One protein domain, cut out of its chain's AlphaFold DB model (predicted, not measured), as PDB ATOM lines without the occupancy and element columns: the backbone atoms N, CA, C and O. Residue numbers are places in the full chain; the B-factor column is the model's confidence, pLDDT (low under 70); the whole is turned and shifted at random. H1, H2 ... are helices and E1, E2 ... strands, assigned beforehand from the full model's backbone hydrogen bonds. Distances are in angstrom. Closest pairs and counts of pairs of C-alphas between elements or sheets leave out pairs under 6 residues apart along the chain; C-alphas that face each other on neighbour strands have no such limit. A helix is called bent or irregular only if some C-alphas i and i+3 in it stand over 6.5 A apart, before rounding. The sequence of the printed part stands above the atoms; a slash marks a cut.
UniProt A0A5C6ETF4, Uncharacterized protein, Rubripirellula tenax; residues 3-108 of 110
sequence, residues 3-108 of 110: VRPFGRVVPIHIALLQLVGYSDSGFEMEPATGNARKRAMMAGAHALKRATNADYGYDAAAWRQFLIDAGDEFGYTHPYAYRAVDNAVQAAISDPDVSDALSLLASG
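This is residues 3 to 108 of the 110 residues of an uncharacterized protein of Rubripirellula tenax (UniProt A0A5C6ETF4). Short helix H1 sits in the middle, with H2, H3 and H4 packed round it; H3 and H4 run nearly along its line, and the longer H2 crosses it at a steeper angle. H5 turns off at the end of H4 and meets H2 with a few residues, while a small hairpin of two strands, E1 and E2, packs on one part of H2 and of H1. The printed part has 106 residues with five named helices and two named strands, in the order H1 E1 E2 H2 H3 H4 H5; the sheet, E1 - E2, is antiparallel and the class is mostly helix. The whole is compact, with a radius of gyration of the C-alphas of 12.5 A, and rounded, spanning 33 by 28 by 23 A.

E1, residues 22 to 24, and E2, residues 29 to 31, form a hairpin, antiparallel at 145 degrees; N 23 and O 30 are 2.9 A apart, N 30 and O 23 3.2 A, both within hydrogen-bond range. The closest C-alphas of E1 and H2, residues 34 to 52, are those of Ser 23 and Ala 40, 5.8 A apart. H1, residues 11 to 19, and E2 are near each other. H1 touches H2, closest at the C-alphas of Leu 19 and Met 41, 4.0 A, at a steep tilt of 39 degrees, opposite ways. H1 touches H3, residues 60 to 74, at a shallow tilt of 0 degrees, opposite ways, closest at the C-alphas of Leu 19 and Ala 60, 6.7 A. H1 touches H4, residues 83 to 93, at a shallow tilt of 22 degrees, the same way, closest at the C-alphas of Leu 17 and Val 89, 6.4 A. H3 and H4 form a helical hairpin; residues 60 to 64 of H3 alone touch H4, and the closest C-alphas are those of Ala 60 and Ile 93, 7.0 A. H5, residues 96 to 107, touches H4 only at the corner, and only just, with 3 pairs of C-alphas within 8 A; Ile 93 and Ser 99 have the closest C-alphas, 5.8 A. H5 and H2 only just touch, with 3 such pairs, closest at the C-alphas of Lys 38 and Ala 101, 7.4 A. Of the five pairs of helices that touch, the corner pair left out, three are at a shallow tilt: part aligned, part crossed. Every O i to N i+4 pair is within hydrogen-bond range in H1, H2, H4 and H5; in H3 it is 8 of 11.

H1 begins at C-alpha 11, (-27.246, -22.808, 10.516), and is 12.4 A long. E1 is 6.8 A and E2 7.0 A. H2 is 27.6 A, H4 15.1 A. H3, 16.1 A, is irregular: C-alphas 69 and 72 are 9.0 A apart. H5, 16.2 A, ends at C-alpha 107, (-41.695, -25.767, 32.991).

The C-alphas farthest apart, of Tyr 80 and Gly 108, are 35.6 A apart. The printed part has no cut and no long link. Mean pLDDT of the printed part is 88.0; residues 75 to 81 are under 70.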
ATOM      1  N   VAL A   3     -26.051 -31.791   5.146       83.00
ATOM      2  CA  VAL A   3     -26.222 -32.647   6.325       83.00
ATOM      3  C   VAL A   3     -27.196 -33.759   5.975       83.00
ATOM      4  O   VAL A   3     -28.258 -33.495   5.411       83.00
ATOM      5  N   ARG A   4     -26.853 -35.012   6.266       81.69
ATOM      6  CA  ARG A   4     -27.775 -36.138   6.055       81.69
ATOM      7  C   ARG A   4     -28.760 -36.248   7.227       81.69
ATOM      8  O   ARG A   4     -28.375 -35.912   8.343       81.69
ATOM      9  N   PRO A   5     -30.016 -36.673   7.000       84.62
ATOM     10  CA  PRO A   5     -30.693 -36.913   5.714       84.62
ATOM     11  C   PRO A   5     -31.260 -35.640   5.041       84.62
ATOM     12  O   PRO A   5     -31.917 -35.722   4.007       84.62
ATOM     13  N   PHE A   6     -31.019 -34.457   5.605       85.69
ATOM     14  CA  PHE A   6     -31.721 -33.211   5.267       85.69
ATOM     15  C   PHE A   6     -31.252 -32.492   3.994       85.69
ATOM     16  O   PHE A   6     -31.923 -31.578   3.517       85.69
ATOM     17  N   GLY A   7     -30.113 -32.883   3.423       85.38
ATOM     18  CA  GLY A   7     -29.538 -32.221   2.259       85.38
ATOM     19  C   GLY A   7     -28.923 -30.870   2.625       85.38
ATOM     20  O   GLY A   7     -28.189 -30.757   3.606       85.38
ATOM     21  N   ARG A   8     -29.150 -29.839   1.804       84.50
ATOM     22  CA  ARG A   8     -28.537 -28.523   2.020       84.50
ATOM     23  C   ARG A   8     -29.281 -27.768   3.121       84.50
ATOM     24  O   ARG A   8     -30.412 -27.343   2.933       84.50
ATOM     25  N   VAL A   9     -28.600 -27.539   4.237       85.31
ATOM     26  CA  VAL A   9     -29.111 -26.800   5.394       85.31
ATOM     27  C   VAL A   9     -28.243 -25.578   5.700       85.31
ATOM     28  O   VAL A   9     -27.032 -25.555   5.434       85.31
ATOM     29  N   VAL A  10     -28.875 -24.543   6.245       86.62
ATOM     30  CA  VAL A  10     -28.202 -23.369   6.820       86.62
ATOM     31  C   VAL A  10     -28.198 -23.473   8.349       86.62
ATOM     32  O   VAL A  10     -28.961 -24.271   8.897       86.62
ATOM     33  N   PRO A  11     -27.360 -22.698   9.062       89.06
ATOM     34  CA  PRO A  11     -27.246 -22.808  10.516       89.06
ATOM     35  C   PRO A  11     -28.579 -22.714  11.270       89.06
ATOM     36  O   PRO A  11     -28.784 -23.469  12.215       89.06
ATOM     37  N   ILE A  12     -29.518 -21.869  10.822       90.06
ATOM     38  CA  ILE A  12     -30.821 -21.740  11.492       90.06
ATOM     39  C   ILE A  12     -31.662 -23.024  11.399       90.06
ATOM     40  O   ILE A  12     -32.364 -23.373  12.343       90.06
ATOM     41  N   HIS A  13     -31.535 -23.786  10.306       90.12
ATOM     42  CA  HIS A  13     -32.220 -25.072  10.146       90.12
ATOM     43  C   HIS A  13     -31.683 -26.109  11.135       90.12
ATOM     44  O   HIS A  13     -32.441 -26.914  11.665       90.12
ATOM     45  N   ILE A  14     -30.374 -26.081  11.397       91.75
ATOM     46  CA  ILE A  14     -29.734 -26.977  12.367       91.75
ATOM     47  C   ILE A  14     -30.214 -26.635  13.772       91.75
ATOM     48  O   ILE A  14     -30.574 -27.538  14.518       91.75
ATOM     49  N   ALA A  15     -30.283 -25.346  14.108       93.56
ATOM     50  CA  ALA A  15     -30.790 -24.898  15.399       93.56
ATOM     51  C   ALA A  15     -32.254 -25.327  15.619       93.56
ATOM     52  O   ALA A  15     -32.599 -25.787  16.706       93.56
ATOM     53  N   LEU A  16     -33.091 -25.264  14.577       93.44
ATOM     54  CA  LEU A  16     -34.475 -25.739  14.640       93.44
ATOM     55  C   LEU A  16     -34.572 -27.265  14.810       93.44
ATOM     56  O   LEU A  16     -35.361 -27.745  15.618       93.44
ATOM     57  N   LEU A  17     -33.745 -28.039  14.102       94.31
ATOM     58  CA  LEU A  17     -33.672 -29.493  14.294       94.31
ATOM     59  C   LEU A  17     -33.179 -29.858  15.703       94.31
ATOM     60  O   LEU A  17     -33.712 -30.766  16.337       94.31
ATOM     61  N   GLN A  18     -32.183 -29.135  16.215       95.44
ATOM     62  CA  GLN A  18     -31.685 -29.305  17.577       95.44
ATOM     63  C   GLN A  18     -32.758 -28.994  18.613       95.44
ATOM     64  O   GLN A  18     -32.913 -29.763  19.562       95.44
ATOM     65  N   LEU A  19     -33.546 -27.936  18.393       96.56
ATOM     66  CA  LEU A  19     -34.673 -27.584  19.251       96.56
ATOM     67  C   LEU A  19     -35.668 -28.739  19.388       96.56
ATOM     68  O   LEU A  19     -36.167 -28.958  20.480       96.56
ATOM     69  N   VAL A  20     -35.922 -29.506  18.325       95.75
ATOM     70  CA  VAL A  20     -36.804 -30.689  18.380       95.75
ATOM     71  C   VAL A  20     -36.067 -31.990  18.721       95.75
ATOM     72  O   VAL A  20     -36.616 -33.081  18.592       95.75
ATOM     73  N   GLY A  21     -34.825 -31.891  19.199       94.56
ATOM     74  CA  GLY A  21     -34.100 -33.010  19.789       94.56
ATOM     75  C   GLY A  21     -33.194 -33.789  18.844       94.56
ATOM     76  O   GLY A  21     -32.794 -34.893  19.207       94.56
ATOM     77  N   TYR A  22     -32.835 -33.262  17.674       94.56
ATOM     78  CA  TYR A  22     -31.781 -33.861  16.847       94.56
ATOM     79  C   TYR A  22     -30.395 -33.438  17.339       94.56
ATOM     80  O   TYR A  22     -30.184 -32.285  17.708       94.56
ATOM     81  N   SER A  23     -29.423 -34.341  17.305       90.81
ATOM     82  CA  SER A  23     -28.021 -34.007  17.572       90.81
ATOM     83  C   SER A  23     -27.178 -34.097  16.313       90.81
ATOM     84  O   SER A  23     -27.375 -34.994  15.497       90.81
ATOM     85  N   ASP A  24     -26.208 -33.191  16.209       83.19
ATOM     86  CA  ASP A  24     -25.214 -33.181  15.141       83.19
ATOM     87  C   ASP A  24     -24.063 -34.132  15.493       83.19
ATOM     88  O   ASP A  24     -23.420 -33.977  16.538       83.19
ATOM     89  N   SER A  25     -23.807 -35.114  14.630       77.38
ATOM     90  CA  SER A  25     -22.645 -36.010  14.700       77.38
ATOM     91  C   SER A  25     -21.558 -35.650  13.668       77.38
ATOM     92  O   SER A  25     -20.665 -36.446  13.377       77.38
ATOM     93  N   GLY A  26     -21.602 -34.428  13.124       70.69
ATOM     94  CA  GLY A  26     -20.604 -33.811  12.247       70.69
ATOM     95  C   GLY A  26     -21.060 -33.695  10.790       70.69
ATOM     96  O   GLY A  26     -20.901 -32.645  10.170       70.69
ATOM     97  N   PHE A  27     -21.631 -34.763  10.229       72.44
ATOM     98  CA  PHE A  27     -22.175 -34.778   8.856       72.44
ATOM     99  C   PHE A  27     -23.611 -35.301   8.779       72.44
ATOM    100  O   PHE A  27     -24.228 -35.311   7.705       72.44
ATOM    101  N   GLU A  28     -24.144 -35.732   9.915       85.19
ATOM    102  CA  GLU A  28     -25.437 -36.371  10.037       85.19
ATOM    103  C   GLU A  28     -26.163 -35.821  11.259       85.19
ATOM    104  O   GLU A  28     -25.556 -35.478  12.274       85.19
ATOM    105  N   MET A  29     -27.474 -35.690  11.111       89.06
ATOM    106  CA  MET A  29     -28.369 -35.272  12.172       89.06
ATOM    107  C   MET A  29     -29.309 -36.426  12.466       89.06
ATOM    108  O   MET A  29     -30.108 -36.818  11.614       89.06
ATOM    109  N   GLU A  30     -29.232 -36.925  13.693       91.31
ATOM    110  CA  GLU A  30     -30.027 -38.054  14.162       91.31
ATOM    111  C   GLU A  30     -30.879 -37.645  15.367       91.31
ATOM    112  O   GLU A  30     -30.469 -36.764  16.134       91.31
ATOM    113  N   PRO A  31     -32.051 -38.272  15.574       90.81
ATOM    114  CA  PRO A  31     -32.834 -38.074  16.785       90.81
ATOM    115  C   PRO A  31     -32.016 -38.459  18.021       90.81
ATOM    116  O   PRO A  31     -31.653 -39.621  18.214       90.81
ATOM    117  N   ALA A  32     -31.738 -37.492  18.889       91.25
ATOM    118  CA  ALA A  32     -31.051 -37.749  20.141       91.25
ATOM    119  C   ALA A  32     -32.018 -38.325  21.184       91.25
ATOM    120  O   ALA A  32     -33.243 -38.165  21.111       91.25
ATOM    121  N   THR A  33     -31.469 -38.974  22.209       88.44
ATOM    122  CA  THR A  33     -32.237 -39.584  23.305       88.44
ATOM    123  C   THR A  33     -31.714 -39.144  24.674       88.44
ATOM    124  O   THR A  33     -30.589 -38.647  24.810       88.44
ATOM    125  N   GLY A  34     -32.559 -39.267  25.704       89.25
ATOM    126  CA  GLY A  34     -32.224 -38.944  27.095       89.25
ATOM    127  C   GLY A  34     -31.563 -37.568  27.271       89.25
ATOM    128  O   GLY A  34     -31.990 -36.562  26.705       89.25
ATOM    129  N   ASN A  35     -30.458 -37.528  28.021       88.88
ATOM    130  CA  ASN A  35     -29.715 -36.291  28.293       88.88
ATOM    131  C   ASN A  35     -29.095 -35.647  27.044       88.88
ATOM    132  O   ASN A  35     -28.755 -34.462  27.077       88.88
ATOM    133  N   ALA A  36     -28.867 -36.405  25.968       90.25
ATOM    134  CA  ALA A  36     -28.382 -35.834  24.714       90.25
ATOM    135  C   ALA A  36     -29.492 -35.026  24.029       90.25
ATOM    136  O   ALA A  36     -29.237 -33.897  23.617       90.25
ATOM    137  N   ARG A  37     -30.729 -35.548  24.023       93.62
ATOM    138  CA  ARG A  37     -31.919 -34.832  23.532       93.62
ATOM    139  C   ARG A  37     -32.098 -33.510  24.257       93.62
ATOM    140  O   ARG A  37     -32.122 -32.468  23.619       93.62
ATOM    141  N   LYS A  38     -32.115 -33.542  25.591       92.69
ATOM    142  CA  LYS A  38     -32.266 -32.332  26.410       92.69
ATOM    143  C   LYS A  38     -31.214 -31.268  26.068       92.69
ATOM    144  O   LYS A  38     -31.545 -30.109  25.844       92.69
ATOM    145  N   ARG A  39     -29.940 -31.672  25.980       93.31
ATOM    146  CA  ARG A  39     -28.834 -30.769  25.623       93.31
ATOM    147  C   ARG A  39     -28.987 -30.189  24.218       93.31
ATOM    148  O   ARG A  39     -28.737 -29.000  24.045       93.31
ATOM    149  N   ALA A  40     -29.415 -30.998  23.251       94.81
ATOM    150  CA  ALA A  40     -29.701 -30.530  21.901       94.81
ATOM    151  C   ALA A  40     -30.832 -29.493  21.895       94.81
ATOM    152  O   ALA A  40     -30.647 -28.412  21.348       94.81
ATOM    153  N   MET A  41     -31.941 -29.765  22.590       95.88
ATOM    154  CA  MET A  41     -33.092 -28.857  22.667       95.88
ATOM    155  C   MET A  41     -32.706 -27.497  23.264       95.88
ATOM    156  O   MET A  41     -33.017 -26.451  22.695       95.88
ATOM    157  N   MET A  42     -31.951 -27.504  24.366       95.19
ATOM    158  CA  MET A  42     -31.424 -26.286  24.995       95.19
ATOM    159  C   MET A  42     -30.467 -25.518  24.075       95.19
ATOM    160  O   MET A  42     -30.558 -24.293  23.967       95.19
ATOM    161  N   ALA A  43     -29.557 -26.224  23.399       94.94
ATOM    162  CA  ALA A  43     -28.622 -25.609  22.462       94.94
ATOM    163  C   ALA A  43     -29.349 -24.987  21.261       94.94
ATOM    164  O   ALA A  43     -29.040 -23.855  20.889       94.94
ATOM    165  N   GLY A  44     -30.347 -25.686  20.713       95.25
ATOM    166  CA  GLY A  44     -31.189 -25.210  19.619       95.25
ATOM    167  C   GLY A  44     -31.954 -23.943  19.995       95.25
ATOM    168  O   GLY A  44     -31.828 -22.936  19.300       95.25
ATOM    169  N   ALA A  45     -32.653 -23.945  21.137       95.50
ATOM    170  CA  ALA A  45     -33.365 -22.767  21.646       95.50
ATOM    171  C   ALA A  45     -32.430 -21.555  21.814       95.50
ATOM    172  O   ALA A  45     -32.730 -20.448  21.362       95.50
ATOM    173  N   HIS A  46     -31.257 -21.769  22.421       95.75
ATOM    174  CA  HIS A  46     -30.275 -20.706  22.620       95.75
ATOM    175  C   HIS A  46     -29.713 -20.169  21.295       95.75
ATOM    176  O   HIS A  46     -29.561 -18.956  21.129       95.75
ATOM    177  N   ALA A  47     -29.415 -21.055  20.344       94.69
ATOM    178  CA  ALA A  47     -28.904 -20.680  19.031       94.69
ATOM    179  C   ALA A  47     -29.938 -19.889  18.218       94.69
ATOM    180  O   ALA A  47     -29.575 -18.877  17.619       94.69
ATOM    181  N   LEU A  48     -31.211 -20.300  18.249       94.38
ATOM    182  CA  LEU A  48     -32.315 -19.583  17.607       94.38
ATOM    183  C   LEU A  48     -32.441 -18.169  18.173       94.38
ATOM    184  O   LEU A  48     -32.325 -17.202  17.423       94.38
ATOM    185  N   LYS A  49     -32.536 -18.041  19.501       95.88
ATOM    186  CA  LYS A  49     -32.611 -16.739  20.175       95.88
ATOM    187  C   LYS A  49     -31.441 -15.827  19.826       95.88
ATOM    188  O   LYS A  49     -31.627 -14.648  19.539       95.88
ATOM    189  N   ARG A  50     -30.223 -16.368  19.826       94.75
ATOM    190  CA  ARG A  50     -29.021 -15.597  19.493       94.75
ATOM    191  C   ARG A  50     -29.000 -15.145  18.031       94.75
ATOM    192  O   ARG A  50     -28.478 -14.069  17.753       94.75
ATOM    193  N   ALA A  51     -29.505 -15.965  17.112       91.62
ATOM    194  CA  ALA A  51     -29.474 -15.675  15.682       91.62
ATOM    195  C   ALA A  51     -30.564 -14.684  15.253       91.62
ATOM    196  O   ALA A  51     -30.313 -13.865  14.374       91.62
ATOM    197  N   THR A  52     -31.748 -14.752  15.861       90.88
ATOM    198  CA  THR A  52     -32.923 -13.979  15.428       90.88
ATOM    199  C   THR A  52     -33.260 -12.817  16.358       90.88
ATOM    200  O   THR A  52     -34.087 -11.979  16.013       90.88
ATOM    201  N   ASN A  53     -32.659 -12.775  17.554       93.00
ATOM    202  CA  ASN A  53     -33.020 -11.868  18.648       93.00
ATOM    203  C   ASN A  53     -34.499 -11.971  19.093       93.00
ATOM    204  O   ASN A  53     -34.984 -11.122  19.840       93.00
ATOM    205  N   ALA A  54     -35.210 -13.015  18.657       93.25
ATOM    206  CA  ALA A  54     -36.545 -13.368  19.124       93.25
ATOM    207  C   ALA A  54     -36.453 -14.393  20.264       93.25
ATOM    208  O   ALA A  54     -35.437 -15.068  20.424       93.25
ATOM    209  N   ASP A  55     -37.507 -14.530  21.062       94.50
ATOM    210  CA  ASP A  55     -37.560 -15.540  22.118       94.50
ATOM    211  C   ASP A  55     -38.946 -16.182  22.176       94.50
ATOM    212  O   ASP A  55     -39.904 -15.580  22.656       94.50
ATOM    213  N   TYR A  56     -39.026 -17.413  21.675       94.81
ATOM    214  CA  TYR A  56     -40.202 -18.277  21.783       94.81
ATOM    215  C   TYR A  56     -39.961 -19.448  22.752       94.81
ATOM    216  O   TYR A  56     -40.714 -20.422  22.763       94.81
ATOM    217  N   GLY A  57     -38.892 -19.390  23.558       93.94
ATOM    218  CA  GLY A  57     -38.520 -20.465  24.475       93.94
ATOM    219  C   GLY A  57     -38.349 -21.809  23.759       93.94
ATOM    220  O   GLY A  57     -37.610 -21.907  22.777       93.94
ATOM    221  N   TYR A  58     -39.050 -22.829  24.263       94.62
ATOM    222  CA  TYR A  58     -39.057 -24.192  23.722       94.62
ATOM    223  C   TYR A  58     -40.266 -24.491  22.817       94.62
ATOM    224  O   TYR A  58     -40.499 -25.646  22.468       94.62
ATOM    225  N   ASP A  59     -41.034 -23.475  22.410       94.38
ATOM    226  CA  ASP A  59     -42.144 -23.661  21.474       94.38
ATOM    227  C   ASP A  59     -41.612 -23.826  20.041       94.38
ATOM    228  O   ASP A  59     -41.387 -22.866  19.297       94.38
ATOM    229  N   ALA A  60     -41.389 -25.080  19.652       93.00
ATOM    230  CA  ALA A  60     -40.907 -25.424  18.321       93.00
ATOM    231  C   ALA A  60     -41.888 -25.034  17.203       93.00
ATOM    232  O   ALA A  60     -41.447 -24.741  16.088       93.00
ATOM    233  N   ALA A  61     -43.198 -24.990  17.477       93.00
ATOM    234  CA  ALA A  61     -44.195 -24.585  16.492       93.00
ATOM    235  C   ALA A  61     -44.136 -23.072  16.240       93.00
ATOM    236  O   ALA A  61     -44.117 -22.649  15.080       93.00
ATOM    237  N   ALA A  62     -44.023 -22.268  17.300       94.44
ATOM    238  CA  ALA A  62     -43.845 -20.822  17.194       94.44
ATOM    239  C   ALA A  62     -42.532 -20.462  16.485       94.44
ATOM    240  O   ALA A  62     -42.535 -19.640  15.567       94.44
ATOM    241  N   TRP A  63     -41.428 -21.135  16.829       93.62
ATOM    242  CA  TRP A  63     -40.145 -20.961  16.139       93.62
ATOM    243  C   TRP A  63     -40.230 -21.292  14.648       93.62
ATOM    244  O   TRP A  63     -39.748 -20.525  13.815       93.62
ATOM    245  N   ARG A  64     -40.863 -22.418  14.301       91.50
ATOM    246  CA  ARG A  64     -41.087 -22.812  12.906       91.50
ATOM    247  C   ARG A  64     -41.885 -21.746  12.154       91.50
ATOM    248  O   ARG A  64     -41.489 -21.373  11.054       91.50
ATOM    249  N   GLN A  65     -42.990 -21.272  12.729       90.81
ATOM    250  CA  GLN A  65     -43.844 -20.272  12.086       90.81
ATOM    251  C   GLN A  65     -43.102 -18.947  11.886       90.81
ATOM    252  O   GLN A  65     -43.091 -18.424  10.776       90.81
ATOM    253  N   PHE A  66     -42.394 -18.466  12.912       91.75
ATOM    254  CA  PHE A  66     -41.566 -17.263  12.820       91.75
ATOM    255  C   PHE A  66     -40.545 -17.345  11.679       91.75
ATOM    256  O   PHE A  66     -40.400 -16.397  10.914       91.75
ATOM    257  N   LEU A  67     -39.848 -18.477  11.540       89.12
ATOM    258  CA  LEU A  67     -38.844 -18.646  10.487       89.12
ATOM    259  C   LEU A  67     -39.465 -18.689   9.087       89.12
ATOM    260  O   LEU A  67     -38.879 -18.143   8.156       89.12
ATOM    261  N   ILE A  68     -40.651 -19.287   8.941       86.50
ATOM    262  CA  ILE A  68     -41.416 -19.254   7.686       86.50
ATOM    263  C   ILE A  68     -41.795 -17.813   7.331       86.50
ATOM    264  O   ILE A  68     -41.611 -17.406   6.185       86.50
ATOM    265  N   ASP A  69     -42.276 -17.044   8.307       87.81
ATOM    266  CA  ASP A  69     -42.721 -15.663   8.098       87.81
ATOM    267  C   ASP A  69     -41.547 -14.708   7.823       87.81
ATOM    268  O   ASP A  69     -41.670 -13.791   7.011       87.81
ATOM    269  N   ALA A  70     -40.390 -14.944   8.450       84.88
ATOM    270  CA  ALA A  70     -39.163 -14.180   8.222       84.88
ATOM    271  C   ALA A  70     -38.500 -14.484   6.861       84.88
ATOM    272  O   ALA A  70     -37.693 -13.690   6.371       84.88
ATOM    273  N   GLY A  71     -38.838 -15.619   6.236       76.62
ATOM    274  CA  GLY A  71     -38.452 -15.962   4.869       76.62
ATOM    275  C   GLY A  71     -36.945 -15.848   4.604       76.62
ATOM    276  O   GLY A  71     -36.130 -16.580   5.172       76.62
ATOM    277  N   ASP A  72     -36.570 -14.932   3.708       75.00
ATOM    278  CA  ASP A  72     -35.200 -14.776   3.202       75.00
ATOM    279  C   ASP A  72     -34.172 -14.384   4.261       75.00
ATOM    280  O   ASP A  72     -33.006 -14.767   4.137       75.00
ATOM    281  N   GLU A  73     -34.584 -13.670   5.309       79.56
ATOM    282  CA  GLU A  73     -33.671 -13.086   6.297       79.56
ATOM    283  C   GLU A  73     -32.785 -14.143   6.976       79.56
ATOM    284  O   GLU A  73     -31.595 -13.919   7.206       79.56
ATOM    285  N   PHE A  74     -33.335 -15.338   7.206       77.06
ATOM    286  CA  PHE A  74     -32.624 -16.453   7.837       77.06
ATOM    287  C   PHE A  74     -32.363 -17.630   6.884       77.06
ATOM    288  O   PHE A  74     -31.913 -18.693   7.316       77.06
ATOM    289  N   GLY A  75     -32.601 -17.454   5.579       69.38
ATOM    290  CA  GLY A  75     -32.436 -18.511   4.574       69.38
ATOM    291  C   GLY A  75     -33.616 -19.485   4.478       69.38
ATOM    292  O   GLY A  75     -33.470 -20.562   3.895       69.38
ATOM    293  N   TYR A  76     -34.781 -19.089   4.995       69.25
ATOM    294  CA  TYR A  76     -36.071 -19.780   4.878       69.25
ATOM    295  C   TYR A  76     -36.828 -19.358   3.592       69.25
ATOM    296  O   TYR A  76     -38.051 -19.304   3.534       69.25
ATOM    297  N   THR A  77     -36.080 -19.075   2.523       64.56
ATOM    298  CA  THR A  77     -36.527 -18.490   1.244       64.56
ATOM    299  C   THR A  77     -37.535 -19.341   0.474       64.56
ATOM    300  O   THR A  77     -38.411 -18.835  -0.230       64.56
ATOM    301  N   HIS A  78     -37.404 -20.666   0.555       64.50
ATOM    302  CA  HIS A  78     -38.130 -21.579  -0.319       64.50
ATOM    303  C   HIS A  78     -38.597 -22.836   0.419       64.50
ATOM    304  O   HIS A  78     -37.749 -23.667   0.755       64.50
ATOM    305  N   PRO A  79     -39.921 -23.052   0.572       60.28
ATOM    306  CA  PRO A  79     -40.503 -24.233   1.218       60.28
ATOM    307  C   PRO A  79     -39.925 -25.567   0.766       60.28
ATOM    308  O   PRO A  79     -39.728 -26.479   1.564       60.28
ATOM    309  N   TYR A  80     -39.592 -25.684  -0.519       62.16
ATOM    310  CA  TYR A  80     -39.021 -26.906  -1.071       62.16
ATOM    311  C   TYR A  80     -37.557 -27.136  -0.664       62.16
ATOM    312  O   TYR A  80     -37.135 -28.288  -0.584       62.16
ATOM    313  N   ALA A  81     -36.785 -26.077  -0.401       64.94
ATOM    314  CA  ALA A  81     -35.367 -26.172  -0.056       64.94
ATOM    315  C   ALA A  81     -35.156 -26.656   1.385       64.94
ATOM    316  O   ALA A  81     -34.145 -27.292   1.673       64.94
ATOM    317  N   TYR A  82     -36.125 -26.406   2.269       77.06
ATOM    318  CA  TYR A  82     -36.105 -26.859   3.660       77.06
ATOM    319  C   TYR A  82     -37.176 -27.916   3.965       77.06
ATOM    320  O   TYR A  82     -37.318 -28.322   5.112       77.06
ATOM    321  N   ARG A  83     -37.891 -28.431   2.955       84.12
ATOM    322  CA  ARG A  83     -38.997 -29.389   3.127       84.12
ATOM    323  C   ARG A  83     -38.643 -30.593   4.000       84.12
ATOM    324  O   ARG A  83     -39.468 -31.035   4.788       84.12
ATOM    325  N   ALA A  84     -37.430 -31.132   3.868       87.62
ATOM    326  CA  ALA A  84     -36.986 -32.260   4.688       87.62
ATOM    327  C   ALA A  84     -36.857 -31.883   6.173       87.62
ATOM    328  O   ALA A  84     -37.267 -32.652   7.038       87.62
ATOM    329  N   VAL A  85     -36.327 -30.689   6.454       88.44
ATOM    330  CA  VAL A  85     -36.240 -30.128   7.809       88.44
ATOM    331  C   VAL A  85     -37.640 -29.866   8.349       88.44
ATOM    332  O   VAL A  85     -37.962 -30.301   9.446       88.44
ATOM    333  N   ASP A  86     -38.493 -29.231   7.546       89.00
ATOM    334  CA  ASP A  86     -39.861 -28.897   7.928       89.00
ATOM    335  C   ASP A  86     -40.676 -30.133   8.300       89.00
ATOM    336  O   ASP A  86     -41.310 -30.174   9.350       89.00
ATOM    337  N   ASN A  87     -40.609 -31.168   7.460       90.38
ATOM    338  CA  ASN A  87     -41.288 -32.432   7.702       90.38
ATOM    339  C   ASN A  87     -40.799 -33.090   8.996       90.38
ATOM    340  O   ASN A  87     -41.613 -33.599   9.759       90.38
ATOM    341  N   ALA A  88     -39.488 -33.084   9.251       91.94
ATOM    342  CA  ALA A  88     -38.935 -33.672  10.466       91.94
ATOM    343  C   ALA A  88     -39.321 -32.887  11.721       91.94
ATOM    344  O   ALA A  88     -39.636 -33.497  12.738       91.94
ATOM    345  N   VAL A  89     -39.352 -31.555  11.645       91.69
ATOM    346  CA  VAL A  89     -39.809 -30.693  12.741       91.69
ATOM    347  C   VAL A  89     -41.294 -30.917  13.018       91.69
ATOM    348  O   VAL A  89     -41.664 -31.128  14.165       91.69
ATOM    349  N   GLN A  90     -42.141 -30.948  11.987       92.31
ATOM    350  CA  GLN A  90     -43.570 -31.237  12.148       92.31
ATOM    351  C   GLN A  90     -43.820 -32.636  12.729       92.31
ATOM    352  O   GLN A  90     -44.650 -32.790  13.628       92.31
ATOM    353  N   ALA A  91     -43.093 -33.645  12.241       92.19
ATOM    354  CA  ALA A  91     -43.181 -35.005  12.760       92.19
ATOM    355  C   ALA A  91     -42.754 -35.065  14.231       92.19
ATOM    356  O   ALA A  91     -43.457 -35.664  15.034       92.19
ATOM    357  N   ALA A  92     -41.659 -34.390  14.588       91.94
ATOM    358  CA  ALA A  92     -41.167 -34.337  15.957       91.94
ATOM    359  C   ALA A  92     -42.130 -33.586  16.890       91.94
ATOM    360  O   ALA A  92     -42.398 -34.058  17.979       91.94
ATOM    361  N   ILE A  93     -42.724 -32.466  16.468       89.50
ATOM    362  CA  ILE A  93     -43.739 -31.757  17.273       89.50
ATOM    363  C   ILE A  93     -44.973 -32.638  17.522       89.50
ATOM    364  O   ILE A  93     -45.613 -32.531  18.563       89.50
ATOM    365  N   SER A  94     -45.303 -33.512  16.570       90.62
ATOM    366  CA  SER A  94     -46.428 -34.446  16.685       90.62
ATOM    367  C   SER A  94     -46.086 -35.713  17.480       90.62
ATOM    368  O   SER A  94     -46.980 -36.517  17.745       90.62
ATOM    369  N   ASP A  95     -44.816 -35.915  17.839       91.81
ATOM    370  CA  ASP A  95     -44.353 -37.037  18.652       91.81
ATOM    371  C   ASP A  95     -44.546 -36.703  20.145       91.81
ATOM    372  O   ASP A  95     -43.963 -35.723  20.630       91.81
ATOM    373  N   PRO A  96     -45.339 -37.495  20.897       90.81
ATOM    374  CA  PRO A  96     -45.566 -37.264  22.321       90.81
ATOM    375  C   PRO A  96     -44.270 -37.170  23.130       90.81
ATOM    376  O   PRO A  96     -44.148 -36.286  23.973       90.81
ATOM    377  N   ASP A  97     -43.263 -37.994  22.824       89.94
ATOM    378  CA  ASP A  97     -42.009 -38.023  23.586       89.94
ATOM    379  C   ASP A  97     -41.208 -36.722  23.428       89.94
ATOM    380  O   ASP A  97     -40.437 -36.324  24.308       89.94
ATOM    381  N   VAL A  98     -41.328 -36.076  22.269       90.00
ATOM    382  CA  VAL A  98     -40.674 -34.793  21.989       90.00
ATOM    383  C   VAL A  98     -41.490 -33.658  22.595       90.00
ATOM    384  O   VAL A  98     -40.913 -32.795  23.256       90.00
ATOM    385  N   SER A  99     -42.812 -33.672  22.415       89.62
ATOM    386  CA  SER A  99     -43.725 -32.679  22.994       89.62
ATOM    387  C   SER A  99     -43.616 -32.621  24.524       89.62
ATOM    388  O   SER A  99     -43.505 -31.536  25.104       89.62
ATOM    389  N   ASP A 100     -43.575 -33.778  25.183       90.50
ATOM    390  CA  ASP A 100     -43.428 -33.876  26.635       90.50
ATOM    391  C   ASP A 100     -42.061 -33.351  27.087       90.50
ATOM    392  O   ASP A 100     -41.972 -32.579  28.043       90.50
ATOM    393  N   ALA A 101     -40.988 -33.681  26.361       90.69
ATOM    394  CA  ALA A 101     -39.649 -33.174  26.660       90.69
ATOM    395  C   ALA A 101     -39.546 -31.643  26.522       90.69
ATOM    396  O   ALA A 101     -38.932 -30.991  27.372       90.69
ATOM    397  N   LEU A 102     -40.163 -31.059  25.489       91.12
ATOM    398  CA  LEU A 102     -40.240 -29.604  25.317       91.12
ATOM    399  C   LEU A 102     -41.039 -28.950  26.451       91.12
ATOM    400  O   LEU A 102     -40.626 -27.917  26.980       91.12
ATOM    401  N   SER A 103     -42.138 -29.579  26.868       90.50
ATOM    402  CA  SER A 103     -42.996 -29.089  27.954       90.50
ATOM    403  C   SER A 103     -42.293 -29.124  29.315       90.50
ATOM    404  O   SER A 103     -42.381 -28.162  30.086       90.50
ATOM    405  N   LEU A 104     -41.537 -30.189  29.601       90.38
ATOM    406  CA  LEU A 104     -40.706 -30.298  30.807       90.38
ATOM    407  C   LEU A 104     -39.629 -29.208  30.848       90.38
ATOM    408  O   LEU A 104     -39.450 -28.546  31.870       90.38
ATOM    409  N   LEU A 105     -38.953 -28.972  29.719       90.25
ATOM    410  CA  LEU A 105     -37.963 -27.901  29.591       90.25
ATOM    411  C   LEU A 105     -38.574 -26.507  29.769       90.25
ATOM    412  O   LEU A 105     -37.962 -25.652  30.411       90.25
ATOM    413  N   ALA A 106     -39.776 -26.279  29.237       88.62
ATOM    414  CA  ALA A 106     -40.498 -25.021  29.400       88.62
ATOM    415  C   ALA A 106     -40.941 -24.774  30.851       88.62
ATOM    416  O   ALA A 106     -40.983 -23.626  31.291       88.62
ATOM    417  N   SER A 107     -41.229 -25.841  31.599       87.12
ATOM    418  CA  SER A 107     -41.695 -25.767  32.991       87.12
ATOM    419  C   SER A 107     -40.561 -25.608  34.013       87.12
ATOM    420  O   SER A 107     -40.825 -25.319  35.175       87.12
ATOM    421  N   GLY A 108     -39.296 -25.750  33.597       74.00
ATOM    422  CA  GLY A 108     -38.123 -25.584  34.463       74.00
ATOM    423  C   GLY A 108     -37.730 -26.822  35.282       74.00
ATOM    424  O   GLY A 108     -36.714 -26.776  35.969       74.00
TER     425      GLY A 108